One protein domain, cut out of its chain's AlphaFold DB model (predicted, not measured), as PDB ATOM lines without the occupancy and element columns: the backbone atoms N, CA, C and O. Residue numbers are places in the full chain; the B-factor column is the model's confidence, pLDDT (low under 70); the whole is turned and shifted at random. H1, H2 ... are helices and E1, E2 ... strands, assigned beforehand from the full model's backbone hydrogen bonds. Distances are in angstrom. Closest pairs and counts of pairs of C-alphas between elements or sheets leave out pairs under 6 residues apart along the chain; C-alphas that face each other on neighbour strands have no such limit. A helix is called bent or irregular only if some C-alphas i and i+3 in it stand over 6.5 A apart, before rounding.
ATOM      1  N   ALA A 205      84.503 -23.701  50.108       91.31
ATOM      2  CA  ALA A 205      84.790 -22.543  49.267       91.31
ATOM      3  C   ALA A 205      86.243 -22.546  48.764       91.31
ATOM      4  O   ALA A 205      86.479 -22.342  47.575       91.31
ATOM      5  N   ALA A 206      87.209 -22.860  49.634       91.56
ATOM      6  CA  ALA A 206      88.615 -22.980  49.254       91.56
ATOM      7  C   ALA A 206      88.856 -24.126  48.255       91.56
ATOM      8  O   ALA A 206      89.579 -23.944  47.277       91.56
ATOM      9  N   ALA A 207      88.214 -25.284  48.454       93.19
ATOM     10  CA  ALA A 207      88.280 -26.400  47.510       93.19
ATOM     11  C   ALA A 207      87.683 -26.025  46.144       93.19
ATOM     12  O   ALA A 207      88.302 -26.269  45.112       93.19
ATOM     13  N   LEU A 208      86.527 -25.354  46.136       94.88
ATOM     14  CA  LEU A 208      85.892 -24.853  44.916       94.88
ATOM     15  C   LEU A 208      86.782 -23.840  44.177       94.88
ATOM     16  O   LEU A 208      86.890 -23.891  42.953       94.88
ATOM     17  N   ALA A 209      87.430 -22.928  44.905       94.00
ATOM     18  CA  ALA A 209      88.372 -21.971  44.332       94.00
ATOM     19  C   ALA A 209      89.601 -22.673  43.732       94.00
ATOM     20  O   ALA A 209      90.018 -22.333  42.627       94.00
ATOM     21  N   ALA A 210      90.139 -23.690  44.411       94.69
ATOM     22  CA  ALA A 210      91.259 -24.484  43.908       94.69
ATOM     23  C   ALA A 210      90.896 -25.262  42.632       94.69
ATOM     24  O   ALA A 210      91.666 -25.258  41.675       94.69
ATOM     25  N   GLU A 211      89.709 -25.873  42.580       95.75
ATOM     26  CA  GLU A 211      89.199 -26.553  41.385       95.75
ATOM     27  C   GLU A 211      89.053 -25.598  40.193       95.75
ATOM     28  O   GLU A 211      89.514 -25.884  39.087       95.75
ATOM     29  N   ARG A 212      88.438 -24.435  40.423       96.88
ATOM     30  CA  ARG A 212      88.265 -23.392  39.405       96.88
ATOM     31  C   ARG A 212      89.600 -22.870  38.884       96.88
ATOM     32  O   ARG A 212      89.764 -22.743  37.673       96.88
ATOM     33  N   ARG A 213      90.556 -22.630  39.783       96.06
ATOM     34  CA  ARG A 213      91.921 -22.221  39.442       96.06
ATOM     35  C   ARG A 213      92.625 -23.279  38.598       96.06
ATOM     36  O   ARG A 213      93.186 -22.943  37.563       96.06
ATOM     37  N   ALA A 214      92.563 -24.549  38.995       94.94
ATOM     38  CA  ALA A 214      93.167 -25.641  38.233       94.94
ATOM     39  C   ALA A 214      92.576 -25.748  36.815       94.94
ATOM     40  O   ALA A 214      93.321 -25.890  35.846       94.94
ATOM     41  N   ALA A 215      91.254 -25.610  36.671       96.69
ATOM     42  CA  ALA A 215      90.598 -25.611  35.364       96.69
ATOM     43  C   ALA A 215      90.972 -24.389  34.504       96.69
ATOM     44  O   ALA A 215      91.228 -24.536  33.310       96.69
ATOM     45  N   ALA A 216      91.040 -23.192  35.099       96.88
ATOM     46  CA  ALA A 216      91.446 -21.974  34.399       96.88
ATOM     47  C   ALA A 216      92.904 -22.048  33.917       96.88
ATOM     48  O   ALA A 216      93.188 -21.742  32.760       96.88
ATOM     49  N   ARG A 217      93.816 -22.526  34.774       95.94
ATOM     50  CA  ARG A 217      95.226 -22.753  34.423       95.94
ATOM     51  C   ARG A 217      95.362 -23.746  33.271       95.94
ATOM     52  O   ARG A 217      96.085 -23.467  32.320       95.94
ATOM     53  N   MET A 218      94.612 -24.850  33.312       95.50
ATOM     54  CA  MET A 218      94.603 -25.834  32.226       95.50
ATOM     55  C   MET A 218      94.200 -25.208  30.886       95.50
ATOM     56  O   MET A 218      94.859 -25.463  29.889       95.50
ATOM     57  N   LEU A 219      93.156 -24.373  30.856       96.50
ATOM     58  CA  LEU A 219      92.689 -23.725  29.623       96.50
ATOM     59  C   LEU A 219      93.667 -22.673  29.080       96.50
ATOM     60  O   LEU A 219      93.760 -22.499  27.869       96.50
ATOM     61  N   LEU A 220      94.398 -21.968  29.948       95.06
ATOM     62  CA  LEU A 220      95.414 -20.997  29.519       95.06
ATOM     63  C   LEU A 220      96.697 -21.660  29.001       95.06
ATOM     64  O   LEU A 220      97.303 -21.137  28.062       95.06
ATOM     65  N   ALA A 221      97.094 -22.788  29.599       93.62
ATOM     66  CA  ALA A 221      98.223 -23.602  29.144       93.62
ATOM     67  C   ALA A 221      97.882 -24.386  27.866       93.62
ATOM     68  O   ALA A 221      98.689 -24.459  26.941       93.62
ATOM     69  N   HIS A 222      96.668 -24.937  27.801       94.00
ATOM     70  CA  HIS A 222      96.165 -25.754  26.702       94.00
ATOM     71  C   HIS A 222      94.825 -25.184  26.215       94.00
ATOM     72  O   HIS A 222      93.764 -25.571  26.711       94.00
ATOM     73  N   PRO A 223      94.840 -24.281  25.215       95.12
ATOM     74  CA  PRO A 223      93.632 -23.601  24.739       95.12
ATOM     75  C   PRO A 223      92.617 -24.520  24.050       95.12
ATOM     76  O   PRO A 223      91.525 -24.069  23.697       95.12
ATOM     77  N   LEU A 224      92.971 -25.790  23.839       95.81
ATOM     78  CA  LEU A 224      92.094 -26.854  23.376       95.81
ATOM     79  C   LEU A 224      92.256 -28.080  24.284       95.81
ATOM     80  O   LEU A 224      93.341 -28.647  24.387       95.81
ATOM     81  N   VAL A 225      91.165 -28.501  24.922       96.62
ATOM     82  CA  VAL A 225      91.118 -29.673  25.806       96.62
ATOM     83  C   VAL A 225      89.963 -30.566  25.380       96.62
ATOM     84  O   VAL A 225      88.827 -30.110  25.312       96.62
ATOM     85  N   THR A 226      90.223 -31.845  25.128       95.50
ATOM     86  CA  THR A 226      89.206 -32.797  24.664       95.50
ATOM     87  C   THR A 226      88.884 -33.864  25.714       95.50
ATOM     88  O   THR A 226      89.681 -34.151  26.611       95.50
ATOM     89  N   ALA A 227      87.703 -34.473  25.601       94.19
ATOM     90  CA  ALA A 227      87.191 -35.463  26.547       94.19
ATOM     91  C   ALA A 227      87.973 -36.783  26.557       94.19
ATOM     92  O   ALA A 227      87.964 -37.490  27.563       94.19
ATOM     93  N   THR A 228      88.638 -37.125  25.453       90.44
ATOM     94  CA  THR A 228      89.400 -38.375  25.293       90.44
ATOM     95  C   THR A 228      90.894 -38.133  25.077       90.44
ATOM     96  O   THR A 228      91.640 -39.084  24.855       90.44
ATOM     97  N   GLY A 229      91.335 -36.874  25.106       87.62
ATOM     98  CA  GLY A 229      92.725 -36.486  24.883       87.62
ATOM     99  C   GLY A 229      93.614 -36.622  26.124       87.62
ATOM    100  O   GLY A 229      93.167 -37.081  27.181       87.62
ATOM    101  N   PRO A 230      94.875 -36.160  26.040       87.50
ATOM    102  CA  PRO A 230      95.847 -36.257  27.138       87.50
ATOM    103  C   PRO A 230      95.387 -35.552  28.426       87.50
ATOM    104  O   PRO A 230      95.778 -35.939  29.526       87.50
ATOM    105  N   HIS A 231      94.505 -34.557  28.303       91.12
ATOM    106  CA  HIS A 231      93.980 -33.763  29.416       91.12
ATOM    107  C   HIS A 231      92.530 -34.124  29.799       91.12
ATOM    108  O   HIS A 231      91.844 -33.326  30.440       91.12
ATOM    109  N   ALA A 232      92.052 -35.332  29.472       90.31
ATOM    110  CA  ALA A 232      90.679 -35.786  29.742       90.31
ATOM    111  C   ALA A 232      90.236 -35.642  31.215       90.31
ATOM    112  O   ALA A 232      89.090 -35.295  31.502       90.31
ATOM    113  N   GLN A 233      91.144 -35.858  32.176       88.25
ATOM    114  CA  GLN A 233      90.833 -35.656  33.599       88.25
ATOM    115  C   GLN A 233      90.514 -34.188  33.910       88.25
ATOM    116  O   GLN A 233      89.573 -33.894  34.649       88.25
ATOM    117  N   ALA A 234      91.266 -33.260  33.312       91.62
ATOM    118  CA  ALA A 234      91.038 -31.833  33.473       91.62
ATOM    119  C   ALA A 234      89.779 -31.370  32.723       91.62
ATOM    120  O   ALA A 234      89.066 -30.501  33.222       91.62
ATOM    121  N   PHE A 235      89.438 -32.002  31.594       96.44
ATOM    122  CA  PHE A 235      88.184 -31.741  30.880       96.44
ATOM    123  C   PHE A 235      86.950 -31.925  31.775       96.44
ATOM    124  O   PHE A 235      86.060 -31.076  31.795       96.44
ATOM    125  N   GLY A 236      86.914 -32.990  32.586       95.06
ATOM    126  CA  GLY A 236      85.819 -33.217  33.533       95.06
ATOM    127  C   GLY A 236      85.652 -32.078  34.550       95.06
ATOM    128  O   GLY A 236      84.525 -31.732  34.916       95.06
ATOM    129  N   LEU A 237      86.762 -31.464  34.971       95.31
ATOM    130  CA  LEU A 237      86.770 -30.303  35.862       95.31
ATOM    131  C   LEU A 237      86.320 -29.024  35.144       95.31
ATOM    132  O   LEU A 237      85.511 -28.273  35.688       95.31
ATOM    133  N   ILE A 238      86.788 -28.810  33.912       97.69
ATOM    134  CA  ILE A 238      86.379 -27.685  33.062       97.69
ATOM    135  C   ILE A 238      84.871 -27.727  32.825       97.69
ATOM    136  O   ILE A 238      84.190 -26.733  33.056       97.69
ATOM    137  N   ARG A 239      84.318 -28.887  32.453       97.25
ATOM    138  CA  ARG A 239      82.879 -29.048  32.210       97.25
ATOM    139  C   ARG A 239      82.048 -28.774  33.464       97.25
ATOM    140  O   ARG A 239      81.008 -28.128  33.377       97.25
ATOM    141  N   ARG A 240      82.517 -29.216  34.638       96.75
ATOM    142  CA  ARG A 240      81.862 -28.947  35.933       96.75
ATOM    143  C   ARG A 240      81.741 -27.450  36.218       96.75
ATOM    144  O   ARG A 240      80.719 -27.020  36.745       96.75
ATOM    145  N   HIS A 241      82.766 -26.674  35.871       97.50
ATOM    146  CA  HIS A 241      82.846 -25.234  36.144       97.50
ATOM    147  C   HIS A 241      82.643 -24.366  34.893       97.50
ATOM    148  O   HIS A 241      82.971 -23.182  34.920       97.50
ATOM    149  N   GLY A 242      82.086 -24.924  33.812       97.56
ATOM    150  CA  GLY A 242      82.081 -24.309  32.481       97.56
ATOM    151  C   GLY A 242      81.417 -22.934  32.435       97.56
ATOM    152  O   GLY A 242      82.018 -21.988  31.942       97.56
ATOM    153  N   SER A 243      80.230 -22.780  33.028       97.75
ATOM    154  CA  SER A 243      79.512 -21.493  33.050       97.75
ATOM    155  C   SER A 243      80.294 -20.391  33.769       97.75
ATOM    156  O   SER A 243      80.378 -19.261  33.288       97.75
ATOM    157  N   TRP A 244      80.910 -20.730  34.904       97.81
ATOM    158  CA  TRP A 244      81.756 -19.807  35.653       97.81
ATOM    159  C   TRP A 244      83.014 -19.452  34.857       97.81
ATOM    160  O   TRP A 244      83.326 -18.274  34.724       97.81
ATOM    161  N   LEU A 245      83.699 -20.443  34.277       98.19
ATOM    162  CA  LEU A 245      84.903 -20.219  33.471       98.19
ATOM    163  C   LEU A 245      84.602 -19.333  32.258       98.19
ATOM    164  O   LEU A 245      85.318 -18.362  32.040       98.19
ATOM    165  N   THR A 246      83.522 -19.605  31.521       98.12
ATOM    166  CA  THR A 246      83.127 -18.811  30.351       98.12
ATOM    167  C   THR A 246      82.879 -17.355  30.723       98.12
ATOM    168  O   THR A 246      83.419 -16.463  30.072       98.12
ATOM    169  N   SER A 247      82.134 -17.099  31.805       97.50
ATOM    170  CA  SER A 247      81.908 -15.731  32.281       97.50
ATOM    171  C   SER A 247      83.209 -15.054  32.711       97.50
ATOM    172  O   SER A 247      83.430 -13.895  32.374       97.50
ATOM    173  N   ARG A 248      84.080 -15.757  33.446       97.12
ATOM    174  CA  ARG A 248      85.312 -15.175  33.995       97.12
ATOM    175  C   ARG A 248      86.364 -14.887  32.936       97.12
ATOM    176  O   ARG A 248      86.994 -13.838  33.001       97.12
ATOM    177  N   PHE A 249      86.542 -15.767  31.952       97.56
ATOM    178  CA  PHE A 249      87.455 -15.517  30.837       97.56
ATOM    179  C   PHE A 249      86.987 -14.353  29.964       97.56
ATOM    180  O   PHE A 249      87.811 -13.526  29.571       97.56
ATOM    181  N   ALA A 250      85.680 -14.243  29.712       94.44
ATOM    182  CA  ALA A 250      85.112 -13.116  28.983       94.44
ATOM    183  C   ALA A 250      85.260 -11.792  29.756       94.44
ATOM    184  O   ALA A 250      85.654 -10.789  29.176       94.44
ATOM    185  N   GLU A 251      84.998 -11.790  31.063       94.19
ATOM    186  CA  GLU A 251      85.088 -10.593  31.913       94.19
ATOM    187  C   GLU A 251      86.533 -10.095  32.082       94.19
ATOM    188  O   GLU A 251      86.810  -8.907  31.925       94.19
ATOM    189  N   LEU A 252      87.466 -10.994  32.413       94.81
ATOM    190  CA  LEU A 252      88.830 -10.611  32.783       94.81
ATOM    191  C   LEU A 252      89.733 -10.409  31.569       94.81
ATOM    192  O   LEU A 252      90.500  -9.449  31.521       94.81
ATOM    193  N   LEU A 253      89.653 -11.331  30.610       94.50
ATOM    194  CA  LEU A 253      90.571 -11.422  29.477       94.50
ATOM    195  C   LEU A 253      89.859 -11.219  28.141       94.50
ATOM    196  O   LEU A 253      90.508 -11.226  27.100       94.50
ATOM    197  N   GLY A 254      88.532 -11.061  28.113       93.38
ATOM    198  CA  GLY A 254      87.780 -11.006  26.861       93.38
ATOM    199  C   GLY A 254      87.984 -12.245  25.987       93.38
ATOM    200  O   GLY A 254      87.900 -12.121  24.770       93.38
ATOM    201  N   TYR A 255      88.342 -13.394  26.568       94.56
ATOM    202  CA  TYR A 255      88.575 -14.638  25.834       94.56
ATOM    203  C   TYR A 255      87.285 -15.459  25.778       94.56
ATOM    204  O   TYR A 255      86.786 -15.886  26.823       94.56
ATOM    205  N   PRO A 256      86.724 -15.704  24.584       94.06
ATOM    206  CA  PRO A 256      85.567 -16.574  24.442       94.06
ATOM    207  C   PRO A 256      85.940 -18.027  24.757       94.06
ATOM    208  O   PRO A 256      86.896 -18.560  24.195       94.06
ATOM    209  N   LEU A 257      85.155 -18.682  25.613       96.94
ATOM    210  CA  LEU A 257      85.306 -20.100  25.942       96.94
ATOM    211  C   LEU A 257      84.067 -20.879  25.495       96.94
ATOM    212  O   LEU A 257      82.975 -20.665  26.026       96.94
ATOM    213  N   THR A 258      84.267 -21.822  24.577       96.62
ATOM    214  CA  THR A 258      83.250 -22.798  24.169       96.62
ATOM    215  C   THR A 258      83.476 -24.095  24.934       96.62
ATOM    216  O   THR A 258      84.569 -24.653  24.877       96.62
ATOM    217  N   VAL A 259      82.457 -24.587  25.640       97.38
ATOM    218  CA  VAL A 259      82.492 -25.881  26.342       97.38
ATOM    219  C   VAL A 259      81.358 -26.748  25.810       97.38
ATOM    220  O   VAL A 259      80.192 -26.384  25.950       97.38
ATOM    221  N   THR A 260      81.701 -27.881  25.203       96.00
ATOM    222  CA  THR A 260      80.761 -28.894  24.705       96.00
ATOM    223  C   THR A 260      80.822 -30.152  25.578       96.00
ATOM    224  O   THR A 260      81.417 -30.161  26.661       96.00
ATOM    225  N   ASP A 261      80.170 -31.227  25.147       94.12
ATOM    226  CA  ASP A 261      80.281 -32.547  25.768       94.12
ATOM    227  C   ASP A 261      81.605 -33.258  25.430       94.12
ATOM    228  O   ASP A 261      82.087 -34.043  26.251       94.12
ATOM    229  N   GLY A 262      82.199 -32.953  24.271       93.44
ATOM    230  CA  GLY A 262      83.423 -33.571  23.761       93.44
ATOM    231  C   GLY A 262      84.698 -32.732  23.883       93.44
ATOM    232  O   GLY A 262      85.790 -33.305  23.890       93.44
ATOM    233  N   PHE A 263      84.611 -31.403  23.981       96.56
ATOM    234  CA  PHE A 263      85.790 -30.533  24.050       96.56
ATOM    235  C   PHE A 263      85.524 -29.180  24.725       96.56
ATOM    236  O   PHE A 263      84.393 -28.732  24.888       96.56
ATOM    237  N   ALA A 264      86.598 -28.516  25.138       97.75
ATOM    238  CA  ALA A 264      86.617 -27.144  25.610       97.75
ATOM    239  C   ALA A 264      87.668 -26.358  24.821       97.75
ATOM    240  O   ALA A 264      88.804 -26.807  24.665       97.75
ATOM    241  N   ARG A 265      87.281 -25.185  24.322       96.94
ATOM    242  CA  ARG A 265      88.090 -24.343  23.442       96.94
ATOM    243  C   ARG A 265      88.112 -22.905  23.949       96.94
ATOM    244  O   ARG A 265      87.095 -22.215  23.878       96.94
ATOM    245  N   LEU A 266      89.270 -22.455  24.427       96.81
ATOM    246  CA  LEU A 266      89.527 -21.065  24.808       96.81
ATOM    247  C   LEU A 266      90.118 -20.310  23.612       96.81
ATOM    248  O   LEU A 266      91.222 -20.621  23.173       96.81
ATOM    249  N   ARG A 267      89.407 -19.312  23.085       93.25
ATOM    250  CA  ARG A 267      89.897 -18.475  21.982       93.25
ATOM    251  C   ARG A 267      90.705 -17.305  22.533       93.25
ATOM    252  O   ARG A 267      90.141 -16.348  23.065       93.25
ATOM    253  N   LYS A 268      92.027 -17.417  22.421       92.25
ATOM    254  CA  LYS A 268      92.984 -16.382  22.821       92.25
ATOM    255  C   LYS A 268      93.106 -15.338  21.713       92.25
ATOM    256  O   LYS A 268      92.856 -15.643  20.551       92.25
ATOM    257  N   THR A 418      88.931  -3.071  25.609       91.19
ATOM    258  CA  THR A 418      89.152  -2.018  26.604       91.19
ATOM    259  C   THR A 418      90.599  -2.064  27.098       91.19
ATOM    260  O   THR A 418      91.209  -3.135  27.129       91.19
ATOM    261  N   VAL A 419      91.144  -0.919  27.520       93.19
ATOM    262  CA  VAL A 419      92.508  -0.827  28.076       93.19
ATOM    263  C   VAL A 419      92.764  -1.882  29.171       93.19
ATOM    264  O   VAL A 419      93.744  -2.616  29.038       93.19
ATOM    265  N   PRO A 420      91.869  -2.081  30.167       95.00
ATOM    266  CA  PRO A 420      92.047  -3.133  31.169       95.00
ATOM    267  C   PRO A 420      92.217  -4.534  30.578       95.00
ATOM    268  O   PRO A 420      93.098  -5.287  30.983       95.00
ATOM    269  N   VAL A 421      91.381  -4.900  29.601       93.50
ATOM    270  CA  VAL A 421      91.422  -6.234  28.991       93.50
ATOM    271  C   VAL A 421      92.689  -6.403  28.154       93.50
ATOM    272  O   VAL A 421      93.328  -7.451  28.232       93.50
ATOM    273  N   ALA A 422      93.088  -5.384  27.390       91.31
ATOM    274  CA  ALA A 422      94.306  -5.421  26.583       91.31
ATOM    275  C   ALA A 422      95.556  -5.619  27.455       91.31
ATOM    276  O   ALA A 422      96.387  -6.484  27.167       91.31
ATOM    277  N   VAL A 423      95.659  -4.884  28.564       94.31
ATOM    278  CA  VAL A 423      96.799  -4.997  29.480       94.31
ATOM    279  C   VAL A 423      96.786  -6.325  30.240       94.31
ATOM    280  O   VAL A 423      97.824  -6.976  30.318       94.31
ATOM    281  N   ARG A 424      95.631  -6.793  30.735       95.62
ATOM    282  CA  ARG A 424      95.523  -8.113  31.391       95.62
ATOM    283  C   ARG A 424      95.930  -9.259  30.470       95.62
ATOM    284  O   ARG A 424      96.608 -10.179  30.922       95.62
ATOM    285  N   ARG A 425      95.564  -9.195  29.184       93.44
ATOM    286  CA  ARG A 425      96.038 -10.146  28.166       93.44
ATOM    287  C   ARG A 425      97.560 -10.112  28.063       93.44
ATOM    288  O   ARG A 425      98.199 -11.145  28.188       93.44
ATOM    289  N   ARG A 426      98.163  -8.931  27.912       92.38
ATOM    290  CA  ARG A 426      99.628  -8.824  27.843       92.38
ATOM    291  C   ARG A 426     100.307  -9.374  29.100       92.38
ATOM    292  O   ARG A 426     101.254 -10.140  28.957       92.38
ATOM    293  N   LEU A 427      99.797  -9.055  30.291       93.94
ATOM    294  CA  LEU A 427     100.313  -9.559  31.570       93.94
ATOM    295  C   LEU A 427     100.268 -11.085  31.681       93.94
ATOM    296  O   LEU A 427     101.239 -11.678  32.133       93.94
ATOM    297  N   VAL A 428      99.152 -11.719  31.301       94.25
ATOM    298  CA  VAL A 428      98.989 -13.175  31.450       94.25
ATOM    299  C   VAL A 428      99.726 -13.965  30.372       94.25
ATOM    300  O   VAL A 428     100.108 -15.105  30.604       94.25
ATOM    301  N   GLU A 429      99.920 -13.391  29.185       92.12
ATOM    302  CA  GLU A 429     100.567 -14.094  28.076       92.12
ATOM    303  C   GLU A 429     102.079 -13.868  28.021       92.12
ATOM    304  O   GLU A 429     102.801 -14.716  27.496       92.12
ATOM    305  N   THR A 430     102.576 -12.740  28.532       89.81
ATOM    306  CA  THR A 430     103.976 -12.322  28.367       89.81
ATOM    307  C   THR A 430     104.772 -12.583  29.649       89.81
ATOM    308  O   THR A 430     104.349 -12.125  30.707       89.81
ATOM    309  N   PRO A 431     105.957 -13.230  29.579       91.50
ATOM    310  CA  PRO A 431     106.729 -13.575  30.777       91.50
ATOM    311  C   PRO A 431     107.072 -12.369  31.665       91.50
ATOM    312  O   PRO A 431     107.031 -12.463  32.890       91.50
ATOM    313  N   ALA A 432     107.402 -11.235  31.043       92.56
ATOM    314  CA  ALA A 432     107.588  -9.948  31.699       92.56
ATOM    315  C   ALA A 432     107.084  -8.831  30.776       92.56
ATOM    316  O   ALA A 432     107.500  -8.741  29.615       92.56
ATOM    317  N   LEU A 433     106.187  -7.991  31.294       93.56
ATOM    318  CA  LEU A 433     105.631  -6.837  30.596       93.56
ATOM    319  C   LEU A 433     106.380  -5.576  31.025       93.56
ATOM    320  O   LEU A 433     106.325  -5.192  32.196       93.56
ATOM    321  N   LEU A 434     107.069  -4.925  30.086       93.31
ATOM    322  CA  LEU A 434     107.762  -3.667  30.353       93.31
ATOM    323  C   LEU A 434     106.804  -2.496  30.155       93.31
ATOM    324  O   LEU A 434     106.007  -2.480  29.218       93.31
ATOM    325  N   LEU A 435     106.928  -1.461  30.986       92.88
ATOM    326  CA  LEU A 435     106.128  -0.241  30.822       92.88
ATOM    327  C   LEU A 435     106.440   0.486  29.502       92.88
ATOM    328  O   LEU A 435     105.599   1.232  28.996       92.88
ATOM    329  N   ALA A 436     107.633   0.261  28.943       91.50
ATOM    330  CA  ALA A 436     108.047   0.766  27.636       91.50
ATOM    331  C   ALA A 436     107.257   0.150  26.467       91.50
ATOM    332  O   ALA A 436     107.125   0.804  25.437       91.50
ATOM    333  N   ASP A 437     106.690  -1.050  26.638       89.94
ATOM    334  CA  ASP A 437     105.886  -1.726  25.608       89.94
ATOM    335  C   ASP A 437     104.435  -1.201  25.562       89.94
ATOM    336  O   ASP A 437     103.653  -1.577  24.688       89.94
ATOM    337  N   LEU A 438     104.047  -0.372  26.537       91.75
ATOM    338  CA  LEU A 438     102.687   0.127  26.712       91.75
ATOM    339  C   LEU A 438     102.535   1.554  26.192       91.75
ATOM    340  O   LEU A 438     103.414   2.406  26.373       91.75
ATOM    341  N   THR A 439     101.361   1.833  25.622       92.81
ATOM    342  CA  THR A 439     100.930   3.209  25.345       92.81
ATOM    343  C   THR A 439     100.842   4.017  26.651       92.81
ATOM    344  O   THR A 439     100.696   3.425  27.725       92.81
ATOM    345  N   PRO A 440     100.892   5.364  26.604       93.50
ATOM    346  CA  PRO A 440     100.814   6.186  27.814       93.50
ATOM    347  C   PRO A 440      99.587   5.879  28.684       93.50
ATOM    348  O   PRO A 440      99.723   5.720  29.893       93.50
ATOM    349  N   LEU A 441      98.421   5.693  28.055       94.12
ATOM    350  CA  LEU A 441      97.166   5.376  28.741       94.12
ATOM    351  C   LEU A 441      97.176   3.975  29.375       94.12
ATOM    352  O   LEU A 441      96.739   3.797  30.508       94.12
ATOM    353  N   GLU A 442      97.683   2.966  28.658       95.31
ATOM    354  CA  GLU A 442      97.828   1.606  29.200       95.31
ATOM    355  C   GLU A 442      98.790   1.573  30.392       95.31
ATOM    356  O   GLU A 442      98.549   0.854  31.362       95.31
ATOM    357  N   ARG A 443      99.875   2.353  30.320       95.56
ATOM    358  CA  ARG A 443     100.884   2.462  31.375       95.56
ATOM    359  C   ARG A 443     100.315   3.098  32.638       95.56
ATOM    360  O   ARG A 443     100.523   2.550  33.716       95.56
ATOM    361  N   GLU A 444      99.623   4.226  32.501       95.25
ATOM    362  CA  GLU A 444      98.966   4.923  33.611       95.25
ATOM    363  C   GLU A 444      97.968   3.994  34.308       95.25
ATOM    364  O   GLU A 444      98.109   3.715  35.501       95.25
ATOM    365  N   TRP A 445      97.060   3.390  33.534       96.25
ATOM    366  CA  TRP A 445      96.080   2.443  34.060       96.25
ATOM    367  C   TRP A 445      96.735   1.263  34.788       96.25
ATOM    368  O   TRP A 445      96.308   0.896  35.887       96.25
ATOM    369  N   LEU A 446      97.767   0.650  34.196       95.19
ATOM    370  CA  LEU A 446      98.457  -0.482  34.814       95.19
ATOM    371  C   LEU A 446      99.102  -0.074  36.137       95.19
ATOM    372  O   LEU A 446      99.007  -0.807  37.118       95.19
ATOM    373  N   TRP A 447      99.763   1.082  36.169       92.75
ATOM    374  CA  TRP A 447     100.481   1.520  37.355       92.75
ATOM    375  C   TRP A 447      99.535   1.821  38.518       92.75
ATOM    376  O   TRP A 447      99.820   1.429  39.650       92.75
ATOM    377  N   GLU A 448      98.385   2.437  38.250       94.25
ATOM    378  CA  GLU A 448      97.350   2.691  39.258       94.25
ATOM    379  C   GLU A 448      96.684   1.401  39.756       94.25
ATOM    380  O   GLU A 448      96.434   1.241  40.951       94.25
ATOM    381  N   SER A 449      96.427   0.449  38.856       94.81
ATOM    382  CA  SER A 449      95.689  -0.784  39.163       94.81
ATOM    383  C   SER A 449      96.561  -1.960  39.625       94.81
ATOM    384  O   SER A 449      96.021  -2.976  40.071       94.81
ATOM    385  N   ARG A 450      97.897  -1.837  39.586       93.75
ATOM    386  CA  ARG A 450      98.865  -2.942  39.761       93.75
ATOM    387  C   ARG A 450      98.595  -3.864  40.955       93.75
ATOM    388  O   ARG A 450      98.666  -5.082  40.810       93.75
ATOM    389  N   THR A 451      98.243  -3.318  42.118       92.62
ATOM    390  CA  THR A 451      97.992  -4.110  43.337       92.62
ATOM    391  C   THR A 451      96.686  -4.898  43.245       92.62
ATOM    392  O   THR A 451      96.622  -6.051  43.672       92.62
ATOM    393  N   ALA A 452      95.648  -4.299  42.656       94.44
ATOM    394  CA  ALA A 452      94.367  -4.962  42.439       94.44
ATOM    395  C   ALA A 452      94.488  -6.065  41.376       94.44
ATOM    396  O   ALA A 452      93.975  -7.167  41.569       94.44
ATOM    397  N   GLU A 453      95.220  -5.802  40.291       95.06
ATOM    398  CA  GLU A 453      95.489  -6.791  39.244       95.06
ATOM    399  C   GLU A 453      96.348  -7.953  39.765       95.06
ATOM    400  O   GLU A 453      96.044  -9.114  39.490       95.06
ATOM    401  N   ALA A 454      97.361  -7.670  40.591       93.19
ATOM    402  CA  ALA A 454      98.161  -8.697  41.255       93.19
ATOM    403  C   ALA A 454      97.301  -9.622  42.132       93.19
ATOM    404  O   ALA A 454      97.396 -10.844  42.016       93.19
ATOM    405  N   ALA A 455      96.421  -9.057  42.968       94.00
ATOM    406  CA  ALA A 455      95.502  -9.838  43.797       94.00
ATOM    407  C   ALA A 455      94.522 -10.663  42.945       94.00
ATOM    408  O   ALA A 455      94.294 -11.841  43.219       94.00
ATOM    409  N   MET A 456      93.996 -10.080  41.864       95.81
ATOM    410  CA  MET A 456      93.094 -10.764  40.940       95.81
ATOM    411  C   MET A 456      93.757 -11.982  40.283       95.81
ATOM    412  O   MET A 456      93.165 -13.065  40.271       95.81
ATOM    413  N   PHE A 457      94.987 -11.844  39.777       95.56
ATOM    414  CA  PHE A 457      95.722 -12.963  39.177       95.56
ATOM    415  C   PHE A 457      96.149 -14.013  40.211       95.56
ATOM    416  O   PHE A 457      96.113 -15.213  39.908       95.56
ATOM    417  N   ALA A 458      96.473 -13.606  41.439       93.38
ATOM    418  CA  ALA A 458      96.720 -14.531  42.544       93.38
ATOM    419  C   ALA A 458      95.469 -15.359  42.877       93.38
ATOM    420  O   ALA A 458      95.531 -16.588  42.968       93.38
ATOM    421  N   ASP A 459      94.303 -14.725  42.963       94.00
ATOM    422  CA  ASP A 459      93.053 -15.422  43.247       94.00
ATOM    423  C   ASP A 459      92.650 -16.352  42.100       94.00
ATOM    424  O   ASP A 459      92.390 -17.544  42.322       94.00
ATOM    425  N   PHE A 460      92.638 -15.827  40.871       95.56
ATOM    426  CA  PHE A 460      92.132 -16.523  39.691       95.56
ATOM    427  C   PHE A 460      93.067 -17.633  39.201       95.56
ATOM    428  O   PHE A 460      92.595 -18.734  38.908       95.56
ATOM    429  N   LEU A 461      94.376 -17.373  39.141       94.69
ATOM    430  CA  LEU A 461      95.372 -18.266  38.535       94.69
ATOM    431  C   LEU A 461      96.439 -18.759  39.517       94.69
ATOM    432  O   LEU A 461      97.181 -19.680  39.178       94.69
ATOM    433  N   GLY A 462      96.506 -18.214  40.733       92.62
ATOM    434  CA  GLY A 462      97.572 -18.545  41.683       92.62
ATOM    435  C   GLY A 462      98.932 -17.987  41.272       92.62
ATOM    436  O   GLY A 462      99.947 -18.562  41.656       92.62
ATOM    437  N   LEU A 463      98.948 -16.930  40.455       92.44
ATOM    438  CA  LEU A 463     100.175 -16.268  40.021       92.44
ATOM    439  C   LEU A 463     100.591 -15.212  41.041       92.44
ATOM    440  O   LEU A 463      99.747 -14.525  41.612       92.44
ATOM    441  N   THR A 464     101.895 -15.060  41.233       91.56
ATOM    442  CA  THR A 464     102.452 -14.001  42.080       91.56
ATOM    443  C   THR A 464     102.976 -12.896  41.182       91.56
ATOM    444  O   THR A 464     103.733 -13.176  40.261       91.56
ATOM    445  N   ALA A 465     102.604 -11.642  41.424       91.31
ATOM    446  CA  ALA A 465     103.168 -10.529  40.671       91.31
ATOM    447  C   ALA A 465     104.487 -10.072  41.300       91.31
ATOM    448  O   ALA A 465     104.546  -9.799  42.497       91.31
ATOM    449  N   GLU A 466     105.524  -9.931  40.483       91.69
ATOM    450  CA  GLU A 466     106.674  -9.109  40.821       91.69
ATOM    451  C   GLU A 466     106.580  -7.786  40.078       91.69
ATOM    452  O   GLU A 466     106.652  -7.740  38.850       91.69
ATOM    453  N   ILE A 467     106.427  -6.722  40.852       91.56
ATOM    454  CA  ILE A 467     106.268  -5.360  40.365       91.56
ATOM    455  C   ILE A 467     107.592  -4.641  40.586       91.56
ATOM    456  O   ILE A 467     108.096  -4.620  41.707       91.56
ATOM    457  N   ARG A 468     108.149  -4.075  39.517       90.25
ATOM    458  CA  ARG A 468     109.371  -3.268  39.512       90.25
ATOM    459  C   ARG A 468     109.132  -1.957  38.796       90.25
ATOM    460  O   ARG A 468     108.158  -1.807  38.060       90.25
ATOM    461  N   ARG A 469     110.082  -1.038  38.943       89.19
ATOM    462  CA  ARG A 469     110.032   0.257  38.263       89.19
ATOM    463  C   ARG A 469     109.954   0.116  36.743       89.19
ATOM    464  O   ARG A 469     109.313   0.921  36.077       89.19
ATOM    465  N   GLU A 470     110.605  -0.902  36.182       92.19
ATOM    466  CA  GLU A 470     110.622  -1.134  34.737       92.19
ATOM    467  C   GLU A 470     109.373  -1.871  34.212       92.19
ATOM    468  O   GLU A 470     109.090  -1.825  33.011       92.19
ATOM    469  N   GLY A 471     108.624  -2.571  35.067       93.19
ATOM    470  CA  GLY A 471     107.518  -3.409  34.613       93.19
ATOM    471  C   GLY A 471     107.028  -4.437  35.622       93.19
ATOM    472  O   GLY A 471     107.385  -4.421  36.799       93.19
ATOM    473  N   ILE A 472     106.189  -5.350  35.138       93.56
ATOM    474  CA  ILE A 472     105.551  -6.390  35.950       93.56
ATOM    475  C   ILE A 472     105.797  -7.756  35.312       93.56
ATOM    476  O   ILE A 472     105.599  -7.939  34.111       93.56
ATOM    477  N   ALA A 473     106.202  -8.726  36.126       93.12
ATOM    478  CA  ALA A 473     106.277 -10.130  35.742       93.12
ATOM    479  C   ALA A 473     105.279 -10.943  36.570       93.12
ATOM    480  O   ALA A 473     105.305 -10.887  37.802       93.12
ATOM    481  N   LEU A 474     104.409 -11.704  35.903       92.62
ATOM    482  CA  LEU A 474     103.596 -12.709  36.577       92.62
ATOM    483  C   LEU A 474     104.416 -13.992  36.705       92.62
ATOM    484  O   LEU A 474     104.895 -14.565  35.728       92.62
ATOM    485  N   LEU A 475     104.593 -14.418  37.944       91.50
ATOM    486  CA  LEU A 475     105.372 -15.577  38.329       91.50
ATOM    487  C   LEU A 475     104.434 -16.757  38.528       91.50
ATOM    488  O   LEU A 475     103.346 -16.594  39.090       91.50
ATOM    489  N   ASP A 476     104.873 -17.948  38.128       90.44
ATOM    490  CA  ASP A 476     104.120 -19.184  38.343       90.44
ATOM    491  C   ASP A 476     104.809 -20.103  39.369       90.44
ATOM    492  O   ASP A 476     105.549 -21.009  38.979       90.44
TER     493      ASP A 476
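This is residues 205 to 268 and 418 to 476 of the 630 residues of an uncharacterized protein of Kitasatospora kifunensis (UniProt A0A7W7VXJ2). Two lobes stand end to end: a small three-stranded sheet with H1, H2 and H3 over one face and the other face bare, and a strand hairpin, E4 and E5, with H4 and the bent helix H5 packed on it. The lobes meet where H1 touches the second arm of H5 and the end of H3 touches H4. The printed part has 123 residues, with five named helices and five named strands in the order H1 E1 H2 H3 E2 E3 H4 H5 E4 E5; the class is mixed, helices and strands. The sheets, E1 - E3 - E2 and E4 - E5, are antiparallel. The whole is compact, with a radius of gyration of the C-alphas of 15.2 A, yet elongated, spanning 45 by 27 by 22 A.

In the larger sheet the inner strand E3, residues 263 to 266, has N 264 and O 225 of E1, residues 224 to 226, 2.7 A apart. E3 forms a hairpin with E2, residues 257 to 259, where N 265 and O 258 are 2.8 A apart. H2, residues 232 to 240, is on this sheet and runs across the strands, at 73 degrees to E3 on the local plane. H3, residues 242 to 253, is on it too, with the closest C-alphas, of Thr 246 and Leu 257, 5.1 A apart. E1, H2, H3 and E2 form a split strand-helix-strand unit, two strands running the same way with E3 between them, and its crossover is right-handed. H1, residues 205 to 221, stands up from the sheet on the same face as H2; H1, H2 and H3 with the sheet E1 E3 E2 form two layers, helices on one face of a sheet. With residues 211 to 218 alone H1 touches H2 at a steep tilt of 57 degrees, opposite ways; the closest C-alphas, of Ala 215 and Ile 238, are 5.2 A apart. H5, residues 440 to 461, was assigned as one helix by its hydrogen bonds but is bent, with C-alphas 448 and 451 8.0 A apart; its arms H5a, residues 440 to 448, and H5b, residues 451 to 461, are about perpendicular at 80 degrees. With residues 212 to 217 alone H1 touches H5b, about perpendicular at 88 degrees; the closest C-alphas, of Arg 213 and Leu 461, are 5.3 A apart. H4, residues 419 to 429, touches H3 through residues 252 to 253 of H3 alone, with C-alphas 253 and 421 closest at 5.3 A. H4 also touches H5a, with C-alphas 419 and 442 closest at 6.0 A. In the hairpin of E4, residues 464 to 468, and E5, residues 471 to 475, N 466 and O 473 are 2.9 A apart. The closest C-alphas of H5b and E4, of Ala 454 and Ala 465, are 5.4 A apart. Every O i to N i+4 pair is within hydrogen-bond range in H1, H3, H4, H5a and H5b; in H2 4 of 5 are.

H1 begins at C-alpha 205, (84.790, -22.543, 49.267), and is 24.2 A long. H3 is 15.7 A long, H4 15.5 A, H5b 15.2 A, E4 13.0 A, E5 12.9 A, H2 12.8 A and H5a 12.5 A. E3 is 10.2 A, E1 6.7 A and E2 6.4 A. E5 ends at C-alpha 475, (105.372, -15.577, 38.329).

The C-alphas of Thr 228 and Pro 440, the two farthest apart, are 46.1 A apart. Residues 269 to 417 are not printed, and C-alphas 268 and 418 are 15.3 A apart across the cut. Of the links printed whole, H4 to H5 is short and the others are tight. The mean pLDDT of the printed part is 94.1, and no printed residue is under 70.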